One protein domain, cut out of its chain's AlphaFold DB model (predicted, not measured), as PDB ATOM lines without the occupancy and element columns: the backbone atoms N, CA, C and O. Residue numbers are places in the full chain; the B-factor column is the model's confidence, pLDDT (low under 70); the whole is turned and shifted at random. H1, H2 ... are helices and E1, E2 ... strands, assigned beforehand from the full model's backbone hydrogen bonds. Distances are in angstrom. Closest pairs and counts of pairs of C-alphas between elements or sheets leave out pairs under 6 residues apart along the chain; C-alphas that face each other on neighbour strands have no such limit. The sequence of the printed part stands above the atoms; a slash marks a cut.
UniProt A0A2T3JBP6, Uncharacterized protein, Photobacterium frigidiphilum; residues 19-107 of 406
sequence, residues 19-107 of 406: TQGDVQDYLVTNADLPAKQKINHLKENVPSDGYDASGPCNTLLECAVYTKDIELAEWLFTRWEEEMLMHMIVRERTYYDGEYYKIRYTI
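AT A GLANCE: This is residues 19 to 107 of the 406 residues of an uncharacterized protein of Photobacterium frigidiphilum (UniProt A0A2T3JBP6). Four helices stand side by side as two helical hairpins, H1 with H2 and H3 with H4, in a small four-cornered body, and a thin two-stranded hairpin of E1 and E2 reaches away from one end of it as an arm that makes the length. Residues 46 to 59, with no named element, loop over that same end, where the short H5 also lies, and residues 78 to 83 stick out. The printed part has 89 residues, with five named helices followed by two named strands, H1 H2 H3 H4 H5 E1 E2; the sheet, in the order E1 - E2, is antiparallel and the class is mostly helix. The whole is compact, with a radius of gyration of the C-alphas of 13.2 A, yet elongated in outline, with spans of 45 by 27 by 23 A.

HOW THE PARTS SIT: Look first at E1, residues 92 to 94, and E2, residues 100 to 102, antiparallel neighbours that form a hairpin, with 139 degrees between their directions. There N 102 and O 92, 3.1 A apart, and N 94 and O 100, 3.4 A apart, are within hydrogen-bond range. Both strands are apart from H3, residues 60 to 66. H3 touches H4, residues 70 to 79, in a helical hairpin at a shallow tilt of 15 degrees, opposite ways; the closest C-alphas, of Ala 64 and Ala 73, are 5.4 A apart. H3 also touches H1, residues 19 to 29, the same way at a shallow tilt of 19 degrees, closest at the C-alphas of Leu 27 and Cys 63, 6.6 A. H1 and H2, residues 35 to 45, touch in a helical hairpin, opposite ways at a shallow tilt of 15 degrees; the closest C-alphas, of Leu 27 and Lys 38, are 6.7 A apart. H2 touches H4, closest at the C-alphas of Ala 35 and Leu 72, 5.4 A, the same way at a tilt of 38 degrees, only just steep. H1 and H4 are apart. H5, residues 84 to 87, is close to H4 but not clearly touching; their closest C-alphas, of Phe 77 and Met 84, are 7.3 A apart. In H1, H2, H3 and H4 every O i to N i+4 pair is within hydrogen-bond range; H5 is too short for such a pair.

IN THESE COORDINATES: Find C-alpha 19 at (-59.703, -34.882, 113.659); from there H1 runs 15.1 A to C-alpha 29. H2 spans 15.4 A, H3 9.6 A, H4 14.1 A and H5 5.0 A. E1 spans 6.4 A, and E2 runs 6.5 A to C-alpha 102 at (-50.350, -18.329, 101.159).

THE WHOLE: The two farthest C-alphas, of Pro 34 and Asp 97, are 44.7 A apart. The printed part has no cut, and the link from H2 to H3 is long. Mean pLDDT of the printed part is 71.8; residues 19 to 21, 46 to 55 and 81 to 104 are under 70.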
ATOM      1  N   THR A  19     -60.172 -34.754 112.263       55.03
ATOM      2  CA  THR A  19     -59.703 -34.882 113.659       55.03
ATOM      3  C   THR A  19     -58.784 -33.736 114.097       55.03
ATOM      4  O   THR A  19     -58.694 -33.411 115.275       55.03
ATOM      5  N   GLN A  20     -58.131 -33.071 113.141       59.84
ATOM      6  CA  GLN A  20     -57.372 -31.840 113.353       59.84
ATOM      7  C   GLN A  20     -58.242 -30.670 113.860       59.84
ATOM      8  O   GLN A  20     -57.775 -29.892 114.693       59.84
ATOM      9  N   GLY A  21     -59.486 -30.543 113.383       60.66
ATOM     10  CA  GLY A  21     -60.441 -29.529 113.836       60.66
ATOM     11  C   GLY A  21     -60.849 -29.771 115.286       60.66
ATOM     12  O   GLY A  21     -60.673 -28.882 116.116       60.66
ATOM     13  N   ASP A  22     -61.243 -31.007 115.611       71.88
ATOM     14  CA  ASP A  22     -61.574 -31.428 116.982       71.88
ATOM     15  C   ASP A  22     -60.430 -31.119 117.970       71.88
ATOM     16  O   ASP A  22     -60.669 -30.666 119.090       71.88
ATOM     17  N   VAL A  23     -59.173 -31.310 117.550       78.25
ATOM     18  CA  VAL A  23     -57.984 -31.004 118.360       78.25
ATOM     19  C   VAL A  23     -57.759 -29.492 118.537       78.25
ATOM     20  O   VAL A  23     -57.402 -29.056 119.634       78.25
ATOM     21  N   GLN A  24     -57.962 -28.672 117.499       76.31
ATOM     22  CA  GLN A  24     -57.836 -27.210 117.612       76.31
ATOM     23  C   GLN A  24     -58.959 -26.620 118.481       76.31
ATOM     24  O   GLN A  24     -58.676 -25.842 119.399       76.31
ATOM     25  N   ASP A  25     -60.202 -27.063 118.277       81.62
ATOM     26  CA  ASP A  25     -61.353 -26.687 119.102       81.62
ATOM     27  C   ASP A  25     -61.209 -27.180 120.546       81.62
ATOM     28  O   ASP A  25     -61.580 -26.453 121.472       81.62
ATOM     29  N   TYR A  26     -60.607 -28.352 120.782       85.38
ATOM     30  CA  TYR A  26     -60.269 -28.805 122.132       85.38
ATOM     31  C   TYR A  26     -59.305 -27.830 122.818       85.38
ATOM     32  O   TYR A  26     -59.592 -27.400 123.937       85.38
ATOM     33  N   LEU A  27     -58.199 -27.441 122.167       86.81
ATOM     34  CA  LEU A  27     -57.235 -26.495 122.748       86.81
ATOM     35  C   LEU A  27     -57.875 -25.138 123.066       86.81
ATOM     36  O   LEU A  27     -57.641 -24.601 124.146       86.81
ATOM     37  N   VAL A  28     -58.693 -24.606 122.153       86.25
ATOM     38  CA  VAL A  28     -59.383 -23.315 122.313       86.25
ATOM     39  C   VAL A  28     -60.447 -23.370 123.413       86.25
ATOM     40  O   VAL A  28     -60.473 -22.505 124.286       86.25
ATOM     41  N   THR A  29     -61.302 -24.395 123.409       88.25
ATOM     42  CA  THR A  29     -62.417 -24.538 124.367       88.25
ATOM     43  C   THR A  29     -61.925 -24.850 125.781       88.25
ATOM     44  O   THR A  29     -62.569 -24.476 126.758       88.25
ATOM     45  N   ASN A  30     -60.773 -25.513 125.905       90.81
ATOM     46  CA  ASN A  30     -60.186 -25.935 127.177       90.81
ATOM     47  C   ASN A  30     -58.950 -25.099 127.555       90.81
ATOM     48  O   ASN A  30     -58.036 -25.617 128.201       90.81
ATOM     49  N   ALA A  31     -58.903 -23.820 127.159       89.12
ATOM     50  CA  ALA A  31     -57.765 -22.928 127.399       89.12
ATOM     51  C   ALA A  31     -57.277 -22.948 128.863       89.12
ATOM     52  O   ALA A  31     -56.075 -23.098 129.099       89.12
ATOM     53  N   ASP A  32     -58.209 -22.908 129.822       92.25
ATOM     54  CA  ASP A  32     -57.949 -22.899 131.270       92.25
ATOM     55  C   ASP A  32     -57.405 -24.227 131.842       92.25
ATOM     56  O   ASP A  32     -57.008 -24.278 133.011       92.25
ATOM     57  N   LEU A  33     -57.380 -25.326 131.072       92.94
ATOM     58  CA  LEU A  33     -56.767 -26.570 131.545       92.94
ATOM     59  C   LEU A  33     -55.234 -26.435 131.612       92.94
ATOM     60  O   LEU A  33     -54.633 -25.863 130.701       92.94
ATOM     61  N   PRO A  34     -54.567 -27.034 132.621       94.56
ATOM     62  CA  PRO A  34     -53.108 -27.065 132.690       94.56
ATOM     63  C   PRO A  34     -52.487 -27.674 131.428       94.56
ATOM     64  O   PRO A  34     -52.968 -28.705 130.946       94.56
ATOM     65  N   ALA A  35     -51.378 -27.102 130.948       91.50
ATOM     66  CA  ALA A  35     -50.692 -27.514 129.721       91.50
ATOM     67  C   ALA A  35     -50.481 -29.033 129.636       91.50
ATOM     68  O   ALA A  35     -50.798 -29.655 128.627       91.50
ATOM     69  N   LYS A  36     -50.073 -29.670 130.743       93.19
ATOM     70  CA  LYS A  36     -49.912 -31.131 130.864       93.19
ATOM     71  C   LYS A  36     -51.143 -31.950 130.434       93.19
ATOM     72  O   LYS A  36     -50.969 -33.044 129.900       93.19
ATOM     73  N   GLN A  37     -52.366 -31.465 130.661       91.12
ATOM     74  CA  GLN A  37     -53.589 -32.156 130.224       91.12
ATOM     75  C   GLN A  37     -53.778 -32.026 128.708       91.12
ATOM     76  O   GLN A  37     -53.974 -33.032 128.028       91.12
ATOM     77  N   LYS A  38     -53.603 -30.812 128.170       90.12
ATOM     78  CA  LYS A  38     -53.657 -30.529 126.727       90.12
ATOM     79  C   LYS A  38     -52.573 -31.301 125.957       90.12
ATOM     80  O   LYS A  38     -52.875 -31.957 124.966       90.12
ATOM     81  N   ILE A  39     -51.346 -31.339 126.475       89.06
ATOM     82  CA  ILE A  39     -50.219 -32.129 125.951       89.06
ATOM     83  C   ILE A  39     -50.528 -33.637 125.937       89.06
ATOM     84  O   ILE A  39     -50.145 -34.329 124.995       89.06
ATOM     85  N   ASN A  40     -51.206 -34.172 126.959       88.12
ATOM     86  CA  ASN A  40     -51.603 -35.583 126.964       88.12
ATOM     87  C   ASN A  40     -52.660 -35.874 125.888       88.12
ATOM     88  O   ASN A  40     -52.472 -36.804 125.111       88.12
ATOM     89  N   HIS A  41     -53.696 -35.036 125.771       86.69
ATOM     90  CA  HIS A  41     -54.697 -35.162 124.707       86.69
ATOM     91  C   HIS A  41     -54.062 -35.109 123.302       86.69
ATOM     92  O   HIS A  41     -54.385 -35.933 122.445       86.69
ATOM     93  N   LEU A  42     -53.100 -34.207 123.073       83.12
ATOM     94  CA  LEU A  42     -52.383 -34.100 121.795       83.12
ATOM     95  C   LEU A  42     -51.587 -35.367 121.442       83.12
ATOM     96  O   LEU A  42     -51.601 -35.792 120.290       83.12
ATOM     97  N   LYS A  43     -50.931 -36.006 122.419       82.38
ATOM     98  CA  LYS A  43     -50.181 -37.263 122.205       82.38
ATOM     99  C   LYS A  43     -51.061 -38.433 121.760       82.38
ATOM    100  O   LYS A  43     -50.538 -39.383 121.187       82.38
ATOM    101  N   GLU A  44     -52.357 -38.373 122.045       80.81
ATOM    102  CA  GLU A  44     -53.328 -39.421 121.726       80.81
ATOM    103  C   GLU A  44     -54.084 -39.158 120.407       80.81
ATOM    104  O   GLU A  44     -54.610 -40.107 119.830       80.81
ATOM    105  N   ASN A  45     -54.140 -37.906 119.920       75.31
ATOM    106  CA  ASN A  45     -55.092 -37.493 118.871       75.31
ATOM    107  C   ASN A  45     -54.498 -36.721 117.671       75.31
ATOM    108  O   ASN A  45     -55.210 -36.513 116.689       75.31
ATOM    109  N   VAL A  46     -53.230 -36.285 117.699       68.06
ATOM    110  CA  VAL A  46     -52.629 -35.513 116.586       68.06
ATOM    111  C   VAL A  46     -52.298 -36.411 115.373       68.06
ATOM    112  O   VAL A  46     -51.528 -37.362 115.534       68.06
ATOM    113  N   PRO A  47     -52.813 -36.113 114.158       56.19
ATOM    114  CA  PRO A  47     -52.437 -36.812 112.922       56.19
ATOM    115  C   PRO A  47     -50.991 -36.539 112.481       56.19
ATOM    116  O   PRO A  47     -50.385 -35.550 112.887       56.19
ATOM    117  N   SER A  48     -50.460 -37.385 111.596       49.44
ATOM    118  CA  SER A  48     -49.142 -37.197 110.968       49.44
ATOM    119  C   SER A  48     -49.120 -36.135 109.864       49.44
ATOM    120  O   SER A  48     -48.096 -35.492 109.666       49.44
ATOM    121  N   ASP A  49     -50.233 -35.938 109.151       45.41
ATOM    122  CA  ASP A  49     -50.263 -35.193 107.892       45.41
ATOM    123  C   ASP A  49     -51.449 -34.222 107.804       45.41
ATOM    124  O   ASP A  49     -52.601 -34.610 108.010       45.41
ATOM    125  N   GLY A  50     -51.176 -32.990 107.362       45.81
ATOM    126  CA  GLY A  50     -52.186 -32.065 106.837       45.81
ATOM    127  C   GLY A  50     -52.603 -30.909 107.753       45.81
ATOM    128  O   GLY A  50     -52.580 -31.001 108.977       45.81
ATOM    129  N   TYR A  51     -52.996 -29.808 107.105       52.41
ATOM    130  CA  TYR A  51     -53.514 -28.587 107.722       52.41
ATOM    131  C   TYR A  51     -54.724 -28.095 106.921       52.41
ATOM    132  O   TYR A  51     -54.554 -27.605 105.805       52.41
ATOM    133  N   ASP A  52     -55.919 -28.188 107.496       46.47
ATOM    134  CA  ASP A  52     -57.094 -27.409 107.085       46.47
ATOM    135  C   ASP A  52     -57.460 -26.388 108.181       46.47
ATOM    136  O   ASP A  52     -57.015 -26.519 109.325       46.47
ATOM    137  N   ALA A  53     -58.190 -25.324 107.847       49.53
ATOM    138  CA  ALA A  53     -58.267 -24.119 108.677       49.53
ATOM    139  C   ALA A  53     -59.702 -23.645 108.955       49.53
ATOM    140  O   ALA A  53     -60.335 -22.993 108.124       49.53
ATOM    141  N   SER A  54     -60.176 -23.869 110.184       52.12
ATOM    142  CA  SER A  54     -61.427 -23.300 110.700       52.12
ATOM    143  C   SER A  54     -61.328 -23.002 112.202       52.12
ATOM    144  O   SER A  54     -61.678 -23.837 113.027       52.12
ATOM    145  N   GLY A  55     -60.850 -21.809 112.564       63.75
ATOM    146  CA  GLY A  55     -60.689 -21.401 113.964       63.75
ATOM    147  C   GLY A  55     -60.034 -20.020 114.125       63.75
ATOM    148  O   GLY A  55     -59.679 -19.383 113.129       63.75
ATOM    149  N   PRO A  56     -59.861 -19.519 115.366       72.19
ATOM    150  CA  PRO A  56     -59.112 -18.282 115.630       72.19
ATOM    151  C   PRO A  56     -57.599 -18.457 115.379       72.19
ATOM    152  O   PRO A  56     -56.916 -17.555 114.872       72.19
ATOM    153  N   CYS A  57     -57.091 -19.645 115.705       78.88
ATOM    154  CA  CYS A  57     -55.764 -20.156 115.386       78.88
ATOM    155  C   CYS A  57     -55.839 -21.138 114.206       78.88
ATOM    156  O   CYS A  57     -56.895 -21.704 113.941       78.88
ATOM    157  N   ASN A  58     -54.725 -21.320 113.493       74.69
ATOM    158  CA  ASN A  58     -54.650 -22.190 112.309       74.69
ATOM    159  C   ASN A  58     -53.627 -23.332 112.466       74.69
ATOM    160  O   ASN A  58     -53.711 -24.341 111.772       74.69
ATOM    161  N   THR A  59     -52.655 -23.186 113.373       76.19
ATOM    162  CA  THR A  59     -51.681 -24.228 113.743       76.19
ATOM    163  C   THR A  59     -51.746 -24.477 115.245       76.19
ATOM    164  O   THR A  59     -52.192 -23.617 116.003       76.19
ATOM    165  N   LEU A  60     -51.266 -25.635 115.702       81.12
ATOM    166  CA  LEU A  60     -51.255 -25.963 117.133       81.12
ATOM    167  C   LEU A  60     -50.374 -24.986 117.937       81.12
ATOM    168  O   LEU A  60     -50.730 -24.629 119.059       81.12
ATOM    169  N   LEU A  61     -49.302 -24.462 117.327       84.00
ATOM    170  CA  LEU A  61     -48.497 -23.376 117.891       84.00
ATOM    171  C   LEU A  61     -49.282 -22.055 117.958       84.00
ATOM    172  O   LEU A  61     -49.261 -21.395 118.994       84.00
ATOM    173  N   GLU A  62     -50.040 -21.682 116.917       83.62
ATOM    174  CA  GLU A  62     -50.950 -20.531 117.017       83.62
ATOM    175  C   GLU A  62     -52.006 -20.715 118.114       83.62
ATOM    176  O   GLU A  62     -52.364 -19.735 118.761       83.62
ATOM    177  N   CYS A  63     -52.510 -21.931 118.342       86.12
ATOM    178  CA  CYS A  63     -53.494 -22.189 119.395       86.12
ATOM    179  C   CYS A  63     -52.874 -22.093 120.797       86.12
ATOM    180  O   CYS A  63     -53.510 -21.553 121.705       86.12
ATOM    181  N   ALA A  64     -51.622 -22.527 120.972       90.00
ATOM    182  CA  ALA A  64     -50.859 -22.302 122.200       90.00
ATOM    183  C   ALA A  64     -50.660 -20.799 122.472       90.00
ATOM    184  O   ALA A  64     -50.970 -20.323 123.561       90.00
ATOM    185  N   VAL A  65     -50.266 -20.019 121.457       90.94
ATOM    186  CA  VAL A  65     -50.149 -18.553 121.570       90.94
ATOM    187  C   VAL A  65     -51.504 -17.896 121.874       90.94
ATOM    188  O   VAL A  65     -51.590 -17.064 122.775       90.94
ATOM    189  N   TYR A  66     -52.575 -18.277 121.169       90.94
ATOM    190  CA  TYR A  66     -53.930 -17.738 121.361       90.94
ATOM    191  C   TYR A  66     -54.456 -17.972 122.784       90.94
ATOM    192  O   TYR A  66     -55.021 -17.069 123.398       90.94
ATOM    193  N   THR A  67     -54.211 -19.165 123.332       92.19
ATOM    194  CA  THR A  67     -54.572 -19.541 124.711       92.19
ATOM    195  C   THR A  67     -53.539 -19.105 125.757       92.19
ATOM    196  O   THR A  67     -53.717 -19.377 126.941       92.19
ATOM    197  N   LYS A  68     -52.483 -18.387 125.340       94.62
ATOM    198  CA  LYS A  68     -51.352 -17.917 126.162       94.62
ATOM    199  C   LYS A  68     -50.577 -19.024 126.893       94.62
ATOM    200  O   LYS A  68     -49.902 -18.757 127.886       94.62
ATOM    201  N   ASP A  69     -50.633 -20.250 126.386       94.50
ATOM    202  CA  ASP A  69     -49.976 -21.410 126.976       94.50
ATOM    203  C   ASP A  69     -48.531 -21.556 126.464       94.50
ATOM    204  O   ASP A  69     -48.264 -22.122 125.399       94.50
ATOM    205  N   ILE A  70     -47.591 -20.994 127.229       94.19
ATOM    206  CA  ILE A  70     -46.156 -21.029 126.918       94.19
ATOM    207  C   ILE A  70     -45.542 -22.426 127.132       94.19
ATOM    208  O   ILE A  70     -44.693 -22.823 126.341       94.19
ATOM    209  N   GLU A  71     -46.014 -23.197 128.123       94.69
ATOM    210  CA  GLU A  71     -45.564 -24.579 128.379       94.69
ATOM    211  C   GLU A  71     -45.972 -25.510 127.228       94.69
ATOM    212  O   GLU A  71     -45.205 -26.374 126.795       94.69
ATOM    213  N   LEU A  72     -47.184 -25.322 126.694       91.44
ATOM    214  CA  LEU A  72     -47.638 -26.021 125.499       91.44
ATOM    215  C   LEU A  72     -46.805 -25.616 124.278       91.44
ATOM    216  O   LEU A  72     -46.387 -26.499 123.536       91.44
ATOM    217  N   ALA A  73     -46.538 -24.324 124.063       90.88
ATOM    218  CA  ALA A  73     -45.700 -23.885 122.945       90.88
ATOM    219  C   ALA A  73     -44.282 -24.477 123.011       90.88
ATOM    220  O   ALA A  73     -43.796 -24.981 122.002       90.88
ATOM    221  N   GLU A  74     -43.656 -24.489 124.191       91.12
ATOM    222  CA  GLU A  74     -42.343 -25.103 124.427       91.12
ATOM    223  C   GLU A  74     -42.367 -26.601 124.083       91.12
ATOM    224  O   GLU A  74     -41.551 -27.069 123.287       91.12
ATOM    225  N   TRP A  75     -43.378 -27.341 124.561       89.00
ATOM    226  CA  TRP A  75     -43.541 -28.755 124.209       89.00
ATOM    227  C   TRP A  75     -43.746 -28.990 122.704       89.00
ATOM    228  O   TRP A  75     -43.204 -29.953 122.158       89.00
ATOM    229  N   LEU A  76     -44.517 -28.132 122.026       85.12
ATOM    230  CA  LEU A  76     -44.750 -28.227 120.580       85.12
ATOM    231  C   LEU A  76     -43.451 -28.001 119.790       85.12
ATOM    232  O   LEU A  76     -43.212 -28.719 118.820       85.12
ATOM    233  N   PHE A  77     -42.587 -27.078 120.222       82.50
ATOM    234  CA  PHE A  77     -41.267 -26.896 119.614       82.50
ATOM    235  C   PHE A  77     -40.374 -28.128 119.800       82.50
ATOM    236  O   PHE A  77     -39.903 -28.681 118.806       82.50
ATOM    237  N   THR A  78     -40.217 -28.625 121.034       82.00
ATOM    238  CA  THR A  78     -39.430 -29.846 121.314       82.00
ATOM    239  C   THR A  78     -39.977 -31.080 120.582       82.00
ATOM    240  O   THR A  78     -39.242 -32.026 120.308       82.00
ATOM    241  N   ARG A  79     -41.278 -31.114 120.261       76.56
ATOM    242  CA  ARG A  79     -41.906 -32.253 119.576       76.56
ATOM    243  C   ARG A  79     -41.598 -32.318 118.073       76.56
ATOM    244  O   ARG A  79     -41.682 -33.420 117.529       76.56
ATOM    245  N   TRP A  80     -41.257 -31.208 117.418       70.19
ATOM    246  CA  TRP A  80     -41.154 -31.119 115.950       70.19
ATOM    247  C   TRP A  80     -39.880 -30.422 115.449       70.19
ATOM    248  O   TRP A  80     -39.914 -29.802 114.392       70.19
ATOM    249  N   GLU A  81     -38.758 -30.507 116.169       64.75
ATOM    250  CA  GLU A  81     -37.537 -29.732 115.867       64.75
ATOM    251  C   GLU A  81     -37.036 -29.839 114.406       64.75
ATOM    252  O   GLU A  81     -36.509 -28.861 113.880       64.75
ATOM    253  N   GLU A  82     -37.249 -30.975 113.726       54.62
ATOM    254  CA  GLU A  82     -36.843 -31.187 112.322       54.62
ATOM    255  C   GLU A  82     -37.933 -30.825 111.286       54.62
ATOM    256  O   GLU A  82     -37.623 -30.313 110.212       54.62
ATOM    257  N   GLU A  83     -39.217 -31.032 111.600       56.00
ATOM    258  CA  GLU A  83     -40.358 -30.794 110.682       56.00
ATOM    259  C   GLU A  83     -40.985 -29.394 110.847       56.00
ATOM    260  O   GLU A  83     -41.868 -28.981 110.089       56.00
ATOM    261  N   MET A  84     -40.497 -28.641 111.835       56.16
ATOM    262  CA  MET A  84     -41.022 -27.381 112.366       56.16
ATOM    263  C   MET A  84     -41.390 -26.337 111.301       56.16
ATOM    264  O   MET A  84     -42.409 -25.658 111.420       56.16
ATOM    265  N   LEU A  85     -40.619 -26.246 110.211       54.12
ATOM    266  CA  LEU A  85     -40.905 -25.344 109.087       54.12
ATOM    267  C   LEU A  85     -42.274 -25.595 108.439       54.12
ATOM    268  O   LEU A  85     -42.920 -24.638 108.025       54.12
ATOM    269  N   MET A  86     -42.775 -26.832 108.404       49.84
ATOM    270  CA  MET A  86     -44.136 -27.106 107.924       49.84
ATOM    271  C   MET A  86     -45.208 -26.714 108.953       49.84
ATOM    272  O   MET A  86     -46.290 -26.276 108.574       49.84
ATOM    273  N   HIS A  87     -44.891 -26.800 110.248       49.88
ATOM    274  CA  HIS A  87     -45.795 -26.488 111.366       49.88
ATOM    275  C   HIS A  87     -45.951 -24.975 111.604       49.88
ATOM    276  O   HIS A  87     -46.913 -24.527 112.234       49.88
ATOM    277  N   MET A  88     -45.027 -24.183 111.053       56.16
ATOM    278  CA  MET A  88     -45.044 -22.720 111.037       56.16
ATOM    279  C   MET A  88     -45.665 -22.105 109.778       56.16
ATOM    280  O   MET A  88     -45.692 -20.880 109.675       56.16
ATOM    281  N   ILE A  89     -46.122 -22.910 108.811       55.66
ATOM    282  CA  ILE A  89     -46.589 -22.435 107.501       55.66
ATOM    283  C   ILE A  89     -48.061 -22.808 107.299       55.66
ATOM    284  O   ILE A  89     -48.403 -23.900 106.847       55.66
ATOM    285  N   VAL A  90     -48.959 -21.860 107.584       55.62
ATOM    286  CA  VAL A  90     -50.391 -22.029 107.274       55.62
ATOM    287  C   VAL A  90     -50.608 -21.940 105.765       55.62
ATOM    288  O   VAL A  90     -50.520 -20.848 105.198       55.62
ATOM    289  N   ARG A  91     -50.944 -23.070 105.136       53.72
ATOM    290  CA  ARG A  91     -51.301 -23.177 103.714       53.72
ATOM    291  C   ARG A  91     -52.768 -22.801 103.473       53.72
ATOM    292  O   ARG A  91     -53.641 -23.660 103.458       53.72
ATOM    293  N   GLU A  92     -53.054 -21.522 103.254       52.03
ATOM    294  CA  GLU A  92     -54.404 -21.076 102.862       52.03
ATOM    295  C   GLU A  92     -54.589 -21.173 101.336       52.03
ATOM    296  O   GLU A  92     -53.845 -20.530 100.592       52.03
ATOM    297  N   ARG A  93     -55.592 -21.942 100.885       50.66
ATOM    298  CA  ARG A  93     -55.964 -22.135  99.470       50.66
ATOM    299  C   ARG A  93     -56.915 -21.025  99.005       50.66
ATOM    300  O   ARG A  93     -58.032 -20.926  99.510       50.66
ATOM    301  N   THR A  94     -56.514 -20.203  98.034       49.53
ATOM    302  CA  THR A  94     -57.356 -19.100  97.520       49.53
ATOM    303  C   THR A  94     -58.047 -19.428  96.193       49.53
ATOM    304  O   THR A  94     -57.411 -19.908  95.263       49.53
ATOM    305  N   TYR A  95     -59.336 -19.094  96.075       45.44
ATOM    306  CA  TYR A  95     -60.246 -19.493  94.984       45.44
ATOM    307  C   TYR A  95     -60.104 -18.734  93.638       45.44
ATOM    308  O   TYR A  95     -61.086 -18.599  92.910       45.44
ATOM    309  N   TYR A  96     -58.916 -18.239  93.278       42.16
ATOM    310  CA  TYR A  96     -58.693 -17.503  92.021       42.16
ATOM    311  C   TYR A  96     -57.622 -18.179  91.153       42.16
ATOM    312  O   TYR A  96     -56.445 -18.104  91.479       42.16
ATOM    313  N   ASP A  97     -58.046 -18.819  90.056       41.19
ATOM    314  CA  ASP A  97     -57.248 -19.294  88.905       41.19
ATOM    315  C   ASP A  97     -55.908 -20.018  89.189       41.19
ATOM    316  O   ASP A  97     -54.981 -19.998  88.377       41.19
ATOM    317  N   GLY A  98     -55.800 -20.718  90.320       47.88
ATOM    318  CA  GLY A  98     -54.664 -21.589  90.624       47.88
ATOM    319  C   GLY A  98     -54.667 -22.109  92.059       47.88
ATOM    320  O   GLY A  98     -55.341 -21.568  92.934       47.88
ATOM    321  N   GLU A  99     -53.881 -23.156  92.320       43.78
ATOM    322  CA  GLU A  99     -53.618 -23.635  93.683       43.78
ATOM    323  C   GLU A  99     -52.535 -22.784  94.355       43.78
ATOM    324  O   GLU A  99     -51.427 -23.237  94.640       43.78
ATOM    325  N   TYR A 100     -52.861 -21.514  94.586       48.44
ATOM    326  CA  TYR A 100     -52.014 -20.615  95.355       48.44
ATOM    327  C   TYR A 100     -52.124 -20.955  96.841       48.44
ATOM    328  O   TYR A 100     -53.212 -20.913  97.424       48.44
ATOM    329  N   TYR A 101     -50.977 -21.245  97.451       50.34
ATOM    330  CA  TYR A 101     -50.825 -21.316  98.896       50.34
ATOM    331  C   TYR A 101     -50.272 -19.985  99.393       50.34
ATOM    332  O   TYR A 101     -49.154 -19.602  99.037       50.34
ATOM    333  N   LYS A 102     -51.006 -19.295 100.268       52.78
ATOM    334  CA  LYS A 102     -50.350 -18.329 101.159       52.78
ATOM    335  C   LYS A 102     -49.460 -19.091 102.140       52.78
ATOM    336  O   LYS A 102     -49.730 -20.244 102.466       52.78
ATOM    337  N   ILE A 103     -48.438 -18.408 102.636       54.03
ATOM    338  CA  ILE A 103     -47.537 -18.874 103.687       54.03
ATOM    339  C   ILE A 103     -47.669 -17.864 104.827       54.03
ATOM    340  O   ILE A 103     -47.381 -16.685 104.628       54.03
ATOM    341  N   ARG A 104     -48.167 -18.291 105.995       61.94
ATOM    342  CA  ARG A 104     -48.302 -17.422 107.180       61.94
ATOM    343  C   ARG A 104     -47.369 -17.894 108.289       61.94
ATOM    344  O   ARG A 104     -47.601 -18.972 108.822       61.94
ATOM    345  N   TYR A 105     -46.397 -17.063 108.660       71.06
ATOM    346  CA  TYR A 105     -45.467 -17.318 109.762       71.06
ATOM    347  C   TYR A 105     -46.067 -16.975 111.132       71.06
ATOM    348  O   TYR A 105     -46.653 -15.905 111.319       71.06
ATOM    349  N   THR A 106     -45.866 -17.859 112.115       78.00
ATOM    350  CA  THR A 106     -46.439 -17.754 113.473       78.00
ATOM    351  C   THR A 106     -45.807 -16.662 114.356       78.00
ATOM    352  O   THR A 106     -46.351 -16.333 115.409       78.00
ATOM    353  N   ILE A 107     -44.699 -16.038 113.942       83.12
ATOM    354  CA  ILE A 107     -43.982 -15.042 114.762       83.12
ATOM    355  C   ILE A 107     -44.771 -13.743 115.011       83.12
ATOM    356  O   ILE A 107     -44.648 -13.140 116.075       83.12
TER     357      ILE A 107